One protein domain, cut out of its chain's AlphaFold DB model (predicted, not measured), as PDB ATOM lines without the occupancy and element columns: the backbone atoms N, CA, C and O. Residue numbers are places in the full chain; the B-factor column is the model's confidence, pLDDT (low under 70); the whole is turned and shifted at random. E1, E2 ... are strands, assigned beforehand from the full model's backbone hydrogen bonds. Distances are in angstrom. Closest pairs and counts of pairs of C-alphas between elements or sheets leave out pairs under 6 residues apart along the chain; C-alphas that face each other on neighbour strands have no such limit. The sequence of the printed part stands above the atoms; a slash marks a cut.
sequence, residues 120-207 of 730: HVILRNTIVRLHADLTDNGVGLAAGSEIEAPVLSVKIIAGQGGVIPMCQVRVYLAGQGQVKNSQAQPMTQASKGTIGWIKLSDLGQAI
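Overview. This is residues 120 to 207 of the 730 residues of the protein "Muramidase domain-containing protein" of Aeromonas cavernicola (UniProt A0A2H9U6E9). A strongly twisted sheet, built along the long bent strand E6, is partly face to face with the small hairpin E2 and E3, whose strands cross its own, as a loose two-sheet sandwich. E7 is the sheet's strand next to the hairpin, E5 pairs with one end of E6, and E4, E1 and E8 follow from its other end. The printed part has 88 residues and eight strands, E1 to E8, with no named helix; it is all strand, though under half of its residues are in named elements. It is compact, with a radius of gyration of the C-alphas of 11.9 A and spans of 32 by 31 by 19 A.

Along the chain. E1, residues 120 to 122, begins at C-alpha 120 (-5.987, 29.173, -0.972). E2 is residues 126 to 129, E3 138 to 141 and E4 146 to 149. E5, residues 154 to 159, is 15.4 A long; E6, 162 to 173, 31.0 A; E7, 195 to 199, 13.5 A. E8, residues 203 to 206, ends at C-alpha 206 (-6.761, 30.147, 3.439).

Arrangement. E6 bends by 63 degrees at residue 170. E5 and E4 lie on one side of it, with N 155 to O 166 and N 148 to O 170 both 2.8 A; E7 is on the other side, N 169 to O 196 2.8 A. E5, E6 and E7 form a meander, each the antiparallel neighbour of the one before. E1 pairs antiparallel with E4, N 120 to O 147 2.8 A, and with E8, N 204 to O 121 2.8 A. In the hairpin E2 and E3, N 126 and O 141 are 2.9 A apart. The closest C-alphas of E2 and E7, Arg 129 and Trp 197, are 4.8 A apart.

Size, cuts and confidence. The C-alphas farthest apart, Leu 152 and Gln 185, are 33.0 A apart. The printed part has no cut. The link E6 to E7, residues 174 to 194, is long. Confidence is low at residues 149 to 153 and 160 to 161.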
ATOM      1  N   HIS A 120      -5.833  27.736  -0.782       85.69
ATOM      2  CA  HIS A 120      -5.987  29.173  -0.972       85.69
ATOM      3  C   HIS A 120      -6.691  29.470  -2.288       85.69
ATOM      4  O   HIS A 120      -6.448  28.805  -3.295       85.69
ATOM      5  N   VAL A 121      -7.508  30.521  -2.294       89.06
ATOM      6  CA  VAL A 121      -8.084  31.066  -3.529       89.06
ATOM      7  C   VAL A 121      -7.067  31.981  -4.211       89.06
ATOM      8  O   VAL A 121      -6.414  32.791  -3.558       89.06
ATOM      9  N   ILE A 122      -6.954  31.896  -5.531       90.12
ATOM     10  CA  ILE A 122      -6.150  32.807  -6.348       90.12
ATOM     11  C   ILE A 122      -6.913  34.110  -6.576       90.12
ATOM     12  O   ILE A 122      -8.014  34.117  -7.128       90.12
ATOM     13  N   LEU A 123      -6.303  35.231  -6.187       87.00
ATOM     14  CA  LEU A 123      -6.962  36.543  -6.185       87.00
ATOM     15  C   LEU A 123      -7.140  37.145  -7.585       87.00
ATOM     16  O   LEU A 123      -8.040  37.954  -7.803       87.00
ATOM     17  N   ARG A 124      -6.269  36.792  -8.533       90.69
ATOM     18  CA  ARG A 124      -6.245  37.349  -9.893       90.69
ATOM     19  C   ARG A 124      -5.626  36.367 -10.875       90.69
ATOM     20  O   ARG A 124      -4.862  35.499 -10.470       90.69
ATOM     21  N   ASN A 125      -5.900  36.553 -12.166       93.62
ATOM     22  CA  ASN A 125      -5.254  35.770 -13.218       93.62
ATOM     23  C   ASN A 125      -3.727  35.830 -13.055       93.62
ATOM     24  O   ASN A 125      -3.147  36.916 -13.013       93.62
ATOM     25  N   THR A 126      -3.095  34.666 -12.959       93.06
ATOM     26  CA  THR A 126      -1.651  34.525 -12.765       93.06
ATOM     27  C   THR A 126      -1.090  33.417 -13.656       93.06
ATOM     28  O   THR A 126      -1.815  32.790 -14.425       93.06
ATOM     29  N   ILE A 127       0.220  33.203 -13.586       93.06
ATOM     30  CA  ILE A 127       0.941  32.180 -14.343       93.06
ATOM     31  C   ILE A 127       1.595  31.234 -13.343       93.06
ATOM     32  O   ILE A 127       2.363  31.681 -12.488       93.06
ATOM     33  N   VAL A 128       1.313  29.939 -13.478       91.56
ATOM     34  CA  VAL A 128       2.006  28.864 -12.760       91.56
ATOM     35  C   VAL A 128       3.272  28.540 -13.542       91.56
ATOM     36  O   VAL A 128       3.210  27.941 -14.618       91.56
ATOM     37  N   ARG A 129       4.416  29.002 -13.034       91.00
ATOM     38  CA  ARG A 129       5.715  28.916 -13.718       91.00
ATOM     39  C   ARG A 129       6.433  27.614 -13.410       91.00
ATOM     40  O   ARG A 129       6.353  27.108 -12.294       91.00
ATOM     41  N   LEU A 130       7.207  27.121 -14.373       84.31
ATOM     42  CA  LEU A 130       8.054  25.938 -14.176       84.31
ATOM     43  C   LEU A 130       9.169  26.191 -13.147       84.31
ATOM     44  O   LEU A 130       9.516  25.310 -12.363       84.31
ATOM     45  N   HIS A 131       9.690  27.418 -13.108       84.25
ATOM     46  CA  HIS A 131      10.734  27.843 -12.184       84.25
ATOM     47  C   HIS A 131      10.310  29.097 -11.411       84.25
ATOM     48  O   HIS A 131       9.400  29.825 -11.811       84.25
ATOM     49  N   ALA A 132      10.972  29.355 -10.282       84.75
ATOM     50  CA  ALA A 132      10.803  30.600  -9.544       84.75
ATOM     51  C   ALA A 132      11.492  31.736 -10.319       84.75
ATOM     52  O   ALA A 132      12.660  32.032 -10.081       84.75
ATOM     53  N   ASP A 133      10.784  32.331 -11.276       85.81
ATOM     54  CA  ASP A 133      11.239  33.470 -12.072       85.81
ATOM     55  C   ASP A 133      10.057  34.381 -12.473       85.81
ATOM     56  O   ASP A 133       8.942  34.237 -11.969       85.81
ATOM     57  N   LEU A 134      10.312  35.374 -13.331       85.19
ATOM     58  CA  LEU A 134       9.294  36.298 -13.853       85.19
ATOM     59  C   LEU A 134       8.969  36.060 -15.331       85.19
ATOM     60  O   LEU A 134       8.330  36.906 -15.951       85.19
ATOM     61  N   THR A 135       9.409  34.939 -15.899       84.12
ATOM     62  CA  THR A 135       9.126  34.604 -17.294       84.12
ATOM     63  C   THR A 135       7.663  34.199 -17.467       84.12
ATOM     64  O   THR A 135       6.974  33.836 -16.506       84.12
ATOM     65  N   ASP A 136       7.191  34.244 -18.711       84.25
ATOM     66  CA  ASP A 136       5.884  33.703 -19.098       84.25
ATOM     67  C   ASP A 136       5.951  32.193 -19.411       84.25
ATOM     68  O   ASP A 136       5.015  31.633 -19.982       84.25
ATOM     69  N   ASN A 137       7.041  31.510 -19.029       83.31
ATOM     70  CA  ASN A 137       7.192  30.066 -19.203       83.31
ATOM     71  C   ASN A 137       6.356  29.319 -18.160       83.31
ATOM     72  O   ASN A 137       6.794  29.033 -17.040       83.31
ATOM     73  N   GLY A 138       5.128  28.991 -18.543       88.50
ATOM     74  CA  GLY A 138       4.199  28.275 -17.689       88.50
ATOM     75  C   GLY A 138       2.808  28.192 -18.292       88.50
ATOM     76  O   GLY A 138       2.609  28.368 -19.495       88.50
ATOM     77  N   VAL A 139       1.837  27.935 -17.425       92.12
ATOM     78  CA  VAL A 139       0.420  27.853 -17.784       92.12
ATOM     79  C   VAL A 139      -0.381  28.913 -17.043       92.12
ATOM     80  O   VAL A 139      -0.039  29.317 -15.930       92.12
ATOM     81  N   GLY A 140      -1.445  29.391 -17.677       93.88
ATOM     82  CA  GLY A 140      -2.333  30.389 -17.101       93.88
ATOM     83  C   GLY A 140      -3.222  29.801 -16.008       93.88
ATOM     84  O   GLY A 140      -3.756  28.709 -16.169       93.88
ATOM     85  N   LEU A 141      -3.401  30.527 -14.910       94.38
ATOM     86  CA  LEU A 141      -4.286  30.163 -13.807       94.38
ATOM     87  C   LEU A 141      -5.261  31.306 -13.532       94.38
ATOM     88  O   LEU A 141      -4.852  32.404 -13.146       94.38
ATOM     89  N   ALA A 142      -6.545  31.066 -13.784       94.50
ATOM     90  CA  ALA A 142      -7.581  32.082 -13.660       94.50
ATOM     91  C   ALA A 142      -7.833  32.485 -12.195       94.50
ATOM     92  O   ALA A 142      -7.650  31.689 -11.271       94.50
ATOM     93  N   ALA A 143      -8.294  33.717 -11.983       92.25
ATOM     94  CA  ALA A 143      -8.805  34.169 -10.692       92.25
ATOM     95  C   ALA A 143      -9.937  33.247 -10.202       92.25
ATOM     96  O   ALA A 143     -10.723  32.742 -11.003       92.25
ATOM     97  N   GLY A 144     -10.016  33.018  -8.891       87.50
ATOM     98  CA  GLY A 144     -10.979  32.084  -8.298       87.50
ATOM     99  C   GLY A 144     -10.560  30.611  -8.359       87.50
ATOM    100  O   GLY A 144     -11.275  29.770  -7.826       87.50
ATOM    101  N   SER A 145      -9.412  30.286  -8.966       90.56
ATOM    102  CA  SER A 145      -8.803  28.955  -8.832       90.56
ATOM    103  C   SER A 145      -8.425  28.671  -7.375       90.56
ATOM    104  O   SER A 145      -8.057  29.593  -6.649       90.56
ATOM    105  N   GLU A 146      -8.437  27.406  -6.966       89.94
ATOM    106  CA  GLU A 146      -7.941  26.962  -5.660       89.94
ATOM    107  C   GLU A 146      -6.587  26.271  -5.824       89.94
ATOM    108  O   GLU A 146      -6.399  25.466  -6.743       89.94
ATOM    109  N   ILE A 147      -5.646  26.556  -4.927       85.38
ATOM    110  CA  ILE A 147      -4.319  25.935  -4.907       85.38
ATOM    111  C   ILE A 147      -3.950  25.456  -3.505       85.38
ATOM    112  O   ILE A 147      -4.440  25.989  -2.515       85.38
ATOM    113  N   GLU A 148      -3.063  24.472  -3.428       84.88
ATOM    114  CA  GLU A 148      -2.402  24.014  -2.205       84.88
ATOM    115  C   GLU A 148      -0.993  24.615  -2.142       84.88
ATOM    116  O   GLU A 148      -0.224  24.485  -3.101       84.88
ATOM    117  N   ALA A 149      -0.652  25.271  -1.031       69.62
ATOM    118  CA  ALA A 149       0.669  25.858  -0.804       69.62
ATOM    119  C   ALA A 149       1.341  25.204   0.419       69.62
ATOM    120  O   ALA A 149       0.842  25.359   1.537       69.62
ATOM    121  N   PRO A 150       2.466  24.483   0.259       61.75
ATOM    122  CA  PRO A 150       3.247  24.007   1.394       61.75
ATOM    123  C   PRO A 150       3.852  25.200   2.141       61.75
ATOM    124  O   PRO A 150       4.473  26.071   1.526       61.75
ATOM    125  N   VAL A 151       3.738  25.213   3.472       51.41
ATOM    126  CA  VAL A 151       4.228  26.302   4.344       51.41
ATOM    127  C   VAL A 151       5.741  26.557   4.175       51.41
ATOM    128  O   VAL A 151       6.218  27.663   4.412       51.41
ATOM    129  N   LEU A 152       6.500  25.567   3.686       48.28
ATOM    130  CA  LEU A 152       7.968  25.577   3.636       48.28
ATOM    131  C   LEU A 152       8.592  25.959   2.272       48.28
ATOM    132  O   LEU A 152       9.815  25.953   2.147       48.28
ATOM    133  N   SER A 153       7.812  26.301   1.236       62.44
ATOM    134  CA  SER A 153       8.325  26.428  -0.151       62.44
ATOM    135  C   SER A 153       8.309  27.855  -0.723       62.44
ATOM    136  O   SER A 153       7.746  28.088  -1.796       62.44
ATOM    137  N   VAL A 154       8.932  28.824  -0.038       75.25
ATOM    138  CA  VAL A 154       9.074  30.210  -0.535       75.25
ATOM    139  C   VAL A 154      10.489  30.466  -1.063       75.25
ATOM    140  O   VAL A 154      11.475  30.245  -0.367       75.25
ATOM    141  N   LYS A 155      10.598  30.984  -2.291       82.19
ATOM    142  CA  LYS A 155      11.848  31.476  -2.890       82.19
ATOM    143  C   LYS A 155      11.765  32.971  -3.139       82.19
ATOM    144  O   LYS A 155      10.742  33.476  -3.586       82.19
ATOM    145  N   ILE A 156      12.863  33.674  -2.896       84.56
ATOM    146  CA  ILE A 156      12.971  35.106  -3.168       84.56
ATOM    147  C   ILE A 156      13.746  35.299  -4.471       84.56
ATOM    148  O   ILE A 156      14.841  34.761  -4.619       84.56
ATOM    149  N   ILE A 157      13.189  36.076  -5.401       84.56
ATOM    150  CA  ILE A 157      13.824  36.395  -6.686       84.56
ATOM    151  C   ILE A 157      14.007  37.904  -6.853       84.56
ATOM    152  O   ILE A 157      13.269  38.696  -6.267       84.56
ATOM    153  N   ALA A 158      14.982  38.313  -7.665       79.25
ATOM    154  CA  ALA A 158      15.196  39.718  -8.003       79.25
ATOM    155  C   ALA A 158      14.238  40.162  -9.123       79.25
ATOM    156  O   ALA A 158      14.167  39.527 -10.174       79.25
ATOM    157  N   GLY A 159      13.512  41.260  -8.911       74.00
ATOM    158  CA  GLY A 159      12.660  41.906  -9.910       74.00
ATOM    159  C   GLY A 159      12.992  43.390 -10.081       74.00
ATOM    160  O   GLY A 159      13.711  43.978  -9.275       74.00
ATOM    161  N   GLN A 160      12.426  44.026 -11.113       65.44
ATOM    162  CA  GLN A 160      12.714  45.427 -11.482       65.44
ATOM    163  C   GLN A 160      12.314  46.490 -10.429       65.44
ATOM    164  O   GLN A 160      12.566  47.671 -10.639       65.44
ATOM    165  N   GLY A 161      11.731  46.090  -9.294       67.69
ATOM    166  CA  GLY A 161      11.351  46.973  -8.182       67.69
ATOM    167  C   GLY A 161      11.714  46.434  -6.794       67.69
ATOM    168  O   GLY A 161      11.153  46.900  -5.808       67.69
ATOM    169  N   GLY A 162      12.605  45.437  -6.707       78.56
ATOM    170  CA  GLY A 162      13.021  44.814  -5.447       78.56
ATOM    171  C   GLY A 162      12.871  43.293  -5.441       78.56
ATOM    172  O   GLY A 162      12.801  42.648  -6.487       78.56
ATOM    173  N   VAL A 163      12.849  42.716  -4.240       80.81
ATOM    174  CA  VAL A 163      12.709  41.271  -4.032       80.81
ATOM    175  C   VAL A 163      11.250  40.829  -4.162       80.81
ATOM    176  O   VAL A 163      10.356  41.435  -3.575       80.81
ATOM    177  N   ILE A 164      11.000  39.767  -4.927       86.19
ATOM    178  CA  ILE A 164       9.664  39.196  -5.129       86.19
ATOM    179  C   ILE A 164       9.638  37.797  -4.504       86.19
ATOM    180  O   ILE A 164      10.370  36.918  -4.964       86.19
ATOM    181  N   PRO A 165       8.813  37.561  -3.471       87.06
ATOM    182  CA  PRO A 165       8.606  36.227  -2.932       87.06
ATOM    183  C   PRO A 165       7.693  35.411  -3.855       87.06
ATOM    184  O   PRO A 165       6.613  35.853  -4.259       87.06
ATOM    185  N   MET A 166       8.133  34.199  -4.164       86.88
ATOM    186  CA  MET A 166       7.435  33.202  -4.966       86.88
ATOM    187  C   MET A 166       7.160  31.982  -4.093       86.88
ATOM    188  O   MET A 166       8.048  31.560  -3.355       86.88
ATOM    189  N   CYS A 167       5.976  31.391  -4.196       86.19
ATOM    190  CA  CYS A 167       5.660  30.126  -3.540       86.19
ATOM    191  C   CYS A 167       5.413  29.032  -4.574       86.19
ATOM    192  O   CYS A 167       4.843  29.280  -5.643       86.19
ATOM    193  N   GLN A 168       5.867  27.823  -4.255       88.00
ATOM    194  CA  GLN A 168       5.491  26.645  -5.020       88.00
ATOM    195  C   GLN A 168       4.082  26.221  -4.615       88.00
ATOM    196  O   GLN A 168       3.757  26.173  -3.431       88.00
ATOM    197  N   VAL A 169       3.249  25.923  -5.604       86.81
ATOM    198  CA  VAL A 169       1.849  25.563  -5.409       86.81
ATOM    199  C   VAL A 169       1.473  24.374  -6.275       86.81
ATOM    200  O   VAL A 169       2.073  24.137  -7.328       86.81
ATOM    201  N   ARG A 170       0.439  23.653  -5.848       84.69
ATOM    202  CA  ARG A 170      -0.260  22.650  -6.651       84.69
ATOM    203  C   ARG A 170      -1.679  23.135  -6.921       84.69
ATOM    204  O   ARG A 170      -2.386  23.522  -5.996       84.69
ATOM    205  N   VAL A 171      -2.113  23.120  -8.177       83.19
ATOM    206  CA  VAL A 171      -3.478  23.521  -8.545       83.19
ATOM    207  C   VAL A 171      -4.467  22.470  -8.055       83.19
ATOM    208  O   VAL A 171      -4.408  21.314  -8.471       83.19
ATOM    209  N   TYR A 172      -5.392  22.879  -7.193       77.19
ATOM    210  CA  TYR A 172      -6.441  22.023  -6.648       77.19
ATOM    211  C   TYR A 172      -7.705  22.080  -7.513       77.19
ATOM    212  O   TYR A 172      -8.236  21.046  -7.924       77.19
ATOM    213  N   LEU A 173      -8.138  23.296  -7.855       84.00
ATOM    214  CA  LEU A 173      -9.274  23.563  -8.730       84.00
ATOM    215  C   LEU A 173      -8.902  24.677  -9.708       84.00
ATOM    216  O   LEU A 173      -8.576  25.784  -9.292       84.00
ATOM    217  N   ALA A 174      -8.969  24.396 -11.007       83.69
ATOM    218  CA  ALA A 174      -8.769  25.419 -12.026       83.69
ATOM    219  C   ALA A 174     -10.060  26.234 -12.205       83.69
ATOM    220  O   ALA A 174     -11.126  25.680 -12.482       83.69
ATOM    221  N   GLY A 175      -9.960  27.550 -12.035       81.75
ATOM    222  CA  GLY A 175     -11.043  28.495 -12.280       81.75
ATOM    223  C   GLY A 175     -11.371  28.634 -13.767       81.75
ATOM    224  O   GLY A 175     -10.597  28.250 -14.644       81.75
ATOM    225  N   GLN A 176     -12.536  29.212 -14.055       78.88
ATOM    226  CA  GLN A 176     -12.994  29.470 -15.419       78.88
ATOM    227  C   GLN A 176     -12.511  30.849 -15.883       78.88
ATOM    228  O   GLN A 176     -12.784  31.857 -15.234       78.88
ATOM    229  N   GLY A 177     -11.810  30.912 -17.015       80.69
ATOM    230  CA  GLY A 177     -11.374  32.177 -17.608       80.69
ATOM    231  C   GLY A 177     -10.119  32.042 -18.466       80.69
ATOM    232  O   GLY A 177      -9.278  31.182 -18.233       80.69
ATOM    233  N   GLN A 178      -9.984  32.904 -19.476       85.81
ATOM    234  CA  GLN A 178      -8.807  32.918 -20.343       85.81
ATOM    235  C   GLN A 178      -7.723  33.818 -19.744       85.81
ATOM    236  O   GLN A 178      -7.888  35.035 -19.639       85.81
ATOM    237  N   VAL A 179      -6.591  33.222 -19.382       91.50
ATOM    238  CA  VAL A 179      -5.397  33.959 -18.950       91.50
ATOM    239  C   VAL A 179      -4.530  34.301 -20.158       91.50
ATOM    240  O   VAL A 179      -4.370  33.486 -21.069       91.50
ATOM    241  N   LYS A 180      -3.977  35.517 -20.162       91.50
ATOM    242  CA  LYS A 180      -3.081  36.021 -21.204       91.50
ATOM    243  C   LYS A 180      -1.686  36.276 -20.633       91.50
ATOM    244  O   LYS A 180      -1.569  36.633 -19.463       91.50
ATOM    245  N   ASN A 181      -0.658  36.108 -21.460       87.12
ATOM    246  CA  ASN A 181       0.734  36.401 -21.110       87.12
ATOM    247  C   ASN A 181       1.022  37.921 -21.139       87.12
ATOM    248  O   ASN A 181       0.137  38.728 -21.445       87.12
ATOM    249  N   SER A 182       2.265  38.329 -20.857       84.81
ATOM    250  CA  SER A 182       2.686  39.742 -20.876       84.81
ATOM    251  C   SER A 182       2.546  40.422 -22.248       84.81
ATOM    252  O   SER A 182       2.480  41.647 -22.325       84.81
ATOM    253  N   GLN A 183       2.427  39.639 -23.324       87.88
ATOM    254  CA  GLN A 183       2.211  40.085 -24.705       87.88
ATOM    255  C   GLN A 183       0.725  40.053 -25.118       87.88
ATOM    256  O   GLN A 183       0.404  40.172 -26.298       87.88
ATOM    257  N   ALA A 184      -0.194  39.888 -24.158       87.25
ATOM    258  CA  ALA A 184      -1.642  39.794 -24.358       87.25
ATOM    259  C   ALA A 184      -2.116  38.597 -25.213       87.25
ATOM    260  O   ALA A 184      -3.258  38.586 -25.689       87.25
ATOM    261  N   GLN A 185      -1.289  37.563 -25.365       88.38
ATOM    262  CA  GLN A 185      -1.647  36.330 -26.066       88.38
ATOM    263  C   GLN A 185      -2.282  35.313 -25.106       88.38
ATOM    264  O   GLN A 185      -1.829  35.201 -23.965       88.38
ATOM    265  N   PRO A 186      -3.306  34.552 -25.536       89.50
ATOM    266  CA  PRO A 186      -3.889  33.477 -24.738       89.50
ATOM    267  C   PRO A 186      -2.870  32.410 -24.331       89.50
ATOM    268  O   PRO A 186      -2.082  31.960 -25.159       89.50
ATOM    269  N   MET A 187      -2.935  31.962 -23.079       89.88
ATOM    270  CA  MET A 187      -2.110  30.869 -22.561       89.88
ATOM    271  C   MET A 187      -2.905  29.568 -22.441       89.88
ATOM    272  O   MET A 187      -4.110  29.583 -22.168       89.88
ATOM    273  N   THR A 188      -2.205  28.437 -22.555       90.62
ATOM    274  CA  THR A 188      -2.716  27.131 -22.117       90.62
ATOM    275  C   THR A 188      -3.077  27.212 -20.636       90.62
ATOM    276  O   THR A 188      -2.290  27.722 -19.837       90.62
ATOM    277  N   GLN A 189      -4.278  26.761 -20.275       90.62
ATOM    278  CA  GLN A 189      -4.765  26.840 -18.899       90.62
ATOM    279  C   GLN A 189      -4.208  25.700 -18.046       90.62
ATOM    280  O   GLN A 189      -4.040  24.575 -18.517       90.62
ATOM    281  N   ALA A 190      -3.931  26.006 -16.784       86.56
ATOM    282  CA  ALA A 190      -3.555  25.025 -15.787       86.56
ATOM    283  C   ALA A 190      -4.706  24.040 -15.550       86.56
ATOM    284  O   ALA A 190      -5.881  24.408 -15.566       86.56
ATOM    285  N   SER A 191      -4.353  22.787 -15.285       83.00
ATOM    286  CA  SER A 191      -5.293  21.739 -14.894       83.00
ATOM    287  C   SER A 191      -5.053  21.329 -13.442       83.00
ATOM    288  O   SER A 191      -4.001  21.622 -12.863       83.00
ATOM    289  N   LYS A 192      -6.029  20.645 -12.837       80.56
ATOM    290  CA  LYS A 192      -5.870  20.064 -11.500       80.56
ATOM    291  C   LYS A 192      -4.592  19.213 -11.438       80.56
ATOM    292  O   LYS A 192      -4.336  18.410 -12.327       80.56
ATOM    293  N   GLY A 193      -3.804  19.393 -10.382       71.62
ATOM    294  CA  GLY A 193      -2.530  18.712 -10.157       71.62
ATOM    295  C   GLY A 193      -1.312  19.410 -10.762       71.62
ATOM    296  O   GLY A 193      -0.197  18.996 -10.462       71.62
ATOM    297  N   THR A 194      -1.488  20.477 -11.553       80.62
ATOM    298  CA  THR A 194      -0.362  21.264 -12.082       80.62
ATOM    299  C   THR A 194       0.465  21.832 -10.928       80.62
ATOM    300  O   THR A 194      -0.087  22.483 -10.042       80.62
ATOM    301  N   ILE A 195       1.781  21.611 -10.951       83.31
ATOM    302  CA  ILE A 195       2.727  22.129  -9.957       83.31
ATOM    303  C   ILE A 195       3.560  23.236 -10.594       83.31
ATOM    304  O   ILE A 195       4.037  23.095 -11.719       83.31
ATOM    305  N   GLY A 196       3.786  24.316  -9.857       87.25
ATOM    306  CA  GLY A 196       4.717  25.354 -10.278       87.25
ATOM    307  C   GLY A 196       4.772  26.513  -9.302       87.25
ATOM    308  O   GLY A 196       4.305  26.414  -8.171       87.25
ATOM    309  N   TRP A 197       5.369  27.613  -9.738       91.06
ATOM    310  CA  TRP A 197       5.648  28.778  -8.911       91.06
ATOM    311  C   TRP A 197       4.727  29.938  -9.272       91.06
ATOM    312  O   TRP A 197       4.634  30.336 -10.437       91.06
ATOM    313  N   ILE A 198       4.096  30.523  -8.258       91.31
ATOM    314  CA  ILE A 198       3.322  31.763  -8.376       91.31
ATOM    315  C   ILE A 198       3.921  32.838  -7.470       91.31
ATOM    316  O   ILE A 198       4.707  32.544  -6.567       91.31
ATOM    317  N   LYS A 199       3.545  34.099  -7.695       90.06
ATOM    318  CA  LYS A 199       3.905  35.175  -6.767       90.06
ATOM    319  C   LYS A 199       3.114  34.985  -5.483       90.06
ATOM    320  O   LYS A 199       1.901  34.792  -5.534       90.06
ATOM    321  N   LEU A 200       3.772  35.132  -4.338       87.06
ATOM    322  CA  LEU A 200       3.104  35.016  -3.041       87.06
ATOM    323  C   LEU A 200       1.960  36.038  -2.890       87.06
ATOM    324  O   LEU A 200       0.971  35.766  -2.226       87.06
ATOM    325  N   SER A 201       2.053  37.191  -3.561       87.62
ATOM    326  CA  SER A 201       1.009  38.226  -3.574       87.62
ATOM    327  C   SER A 201      -0.235  37.889  -4.407       87.62
ATOM    328  O   SER A 201      -1.194  38.660  -4.385       87.62
ATOM    329  N   ASP A 202      -0.230  36.782  -5.153       89.19
ATOM    330  CA  ASP A 202      -1.409  36.276  -5.869       89.19
ATOM    331  C   ASP A 202      -2.234  35.299  -5.004       89.19
ATOM    332  O   ASP A 202      -3.360  34.950  -5.372       89.19
ATOM    333  N   LEU A 203      -1.688  34.888  -3.850       85.69
ATOM    334  CA  LEU A 203      -2.303  33.978  -2.891       85.69
ATOM    335  C   LEU A 203      -3.342  34.709  -2.023       85.69
ATOM    336  O   LEU A 203      -3.031  35.704  -1.370       85.69
ATOM    337  N   GLY A 204      -4.577  34.213  -2.009       83.31
ATOM    338  CA  GLY A 204      -5.652  34.710  -1.152       83.31
ATOM    339  C   GLY A 204      -5.663  34.088   0.244       83.31
ATOM    340  O   GLY A 204      -4.755  33.351   0.636       83.31
ATOM    341  N   GLN A 205      -6.717  34.382   1.009       78.50
ATOM    342  CA  GLN A 205      -6.912  33.779   2.330       78.50
ATOM    343  C   GLN A 205      -7.031  32.253   2.237       78.50
ATOM    344  O   GLN A 205      -7.513  31.712   1.238       78.50
ATOM    345  N   ALA A 206      -6.579  31.580   3.296       75.25
ATOM    346  CA  ALA A 206      -6.761  30.147   3.439       75.25
ATOM    347  C   ALA A 206      -8.260  29.818   3.516       75.25
ATOM    348  O   ALA A 206      -9.019  30.477   4.228       75.25
ATOM    349  N   ILE A 207      -8.678  28.794   2.782       73.56
ATOM    350  CA  ILE A 207     -10.026  28.241   2.839       73.56
ATOM    351  C   ILE A 207     -10.108  27.397   4.112       73.56
ATOM    352  O   ILE A 207      -9.360  26.429   4.266       73.56
TER     353      ILE A 207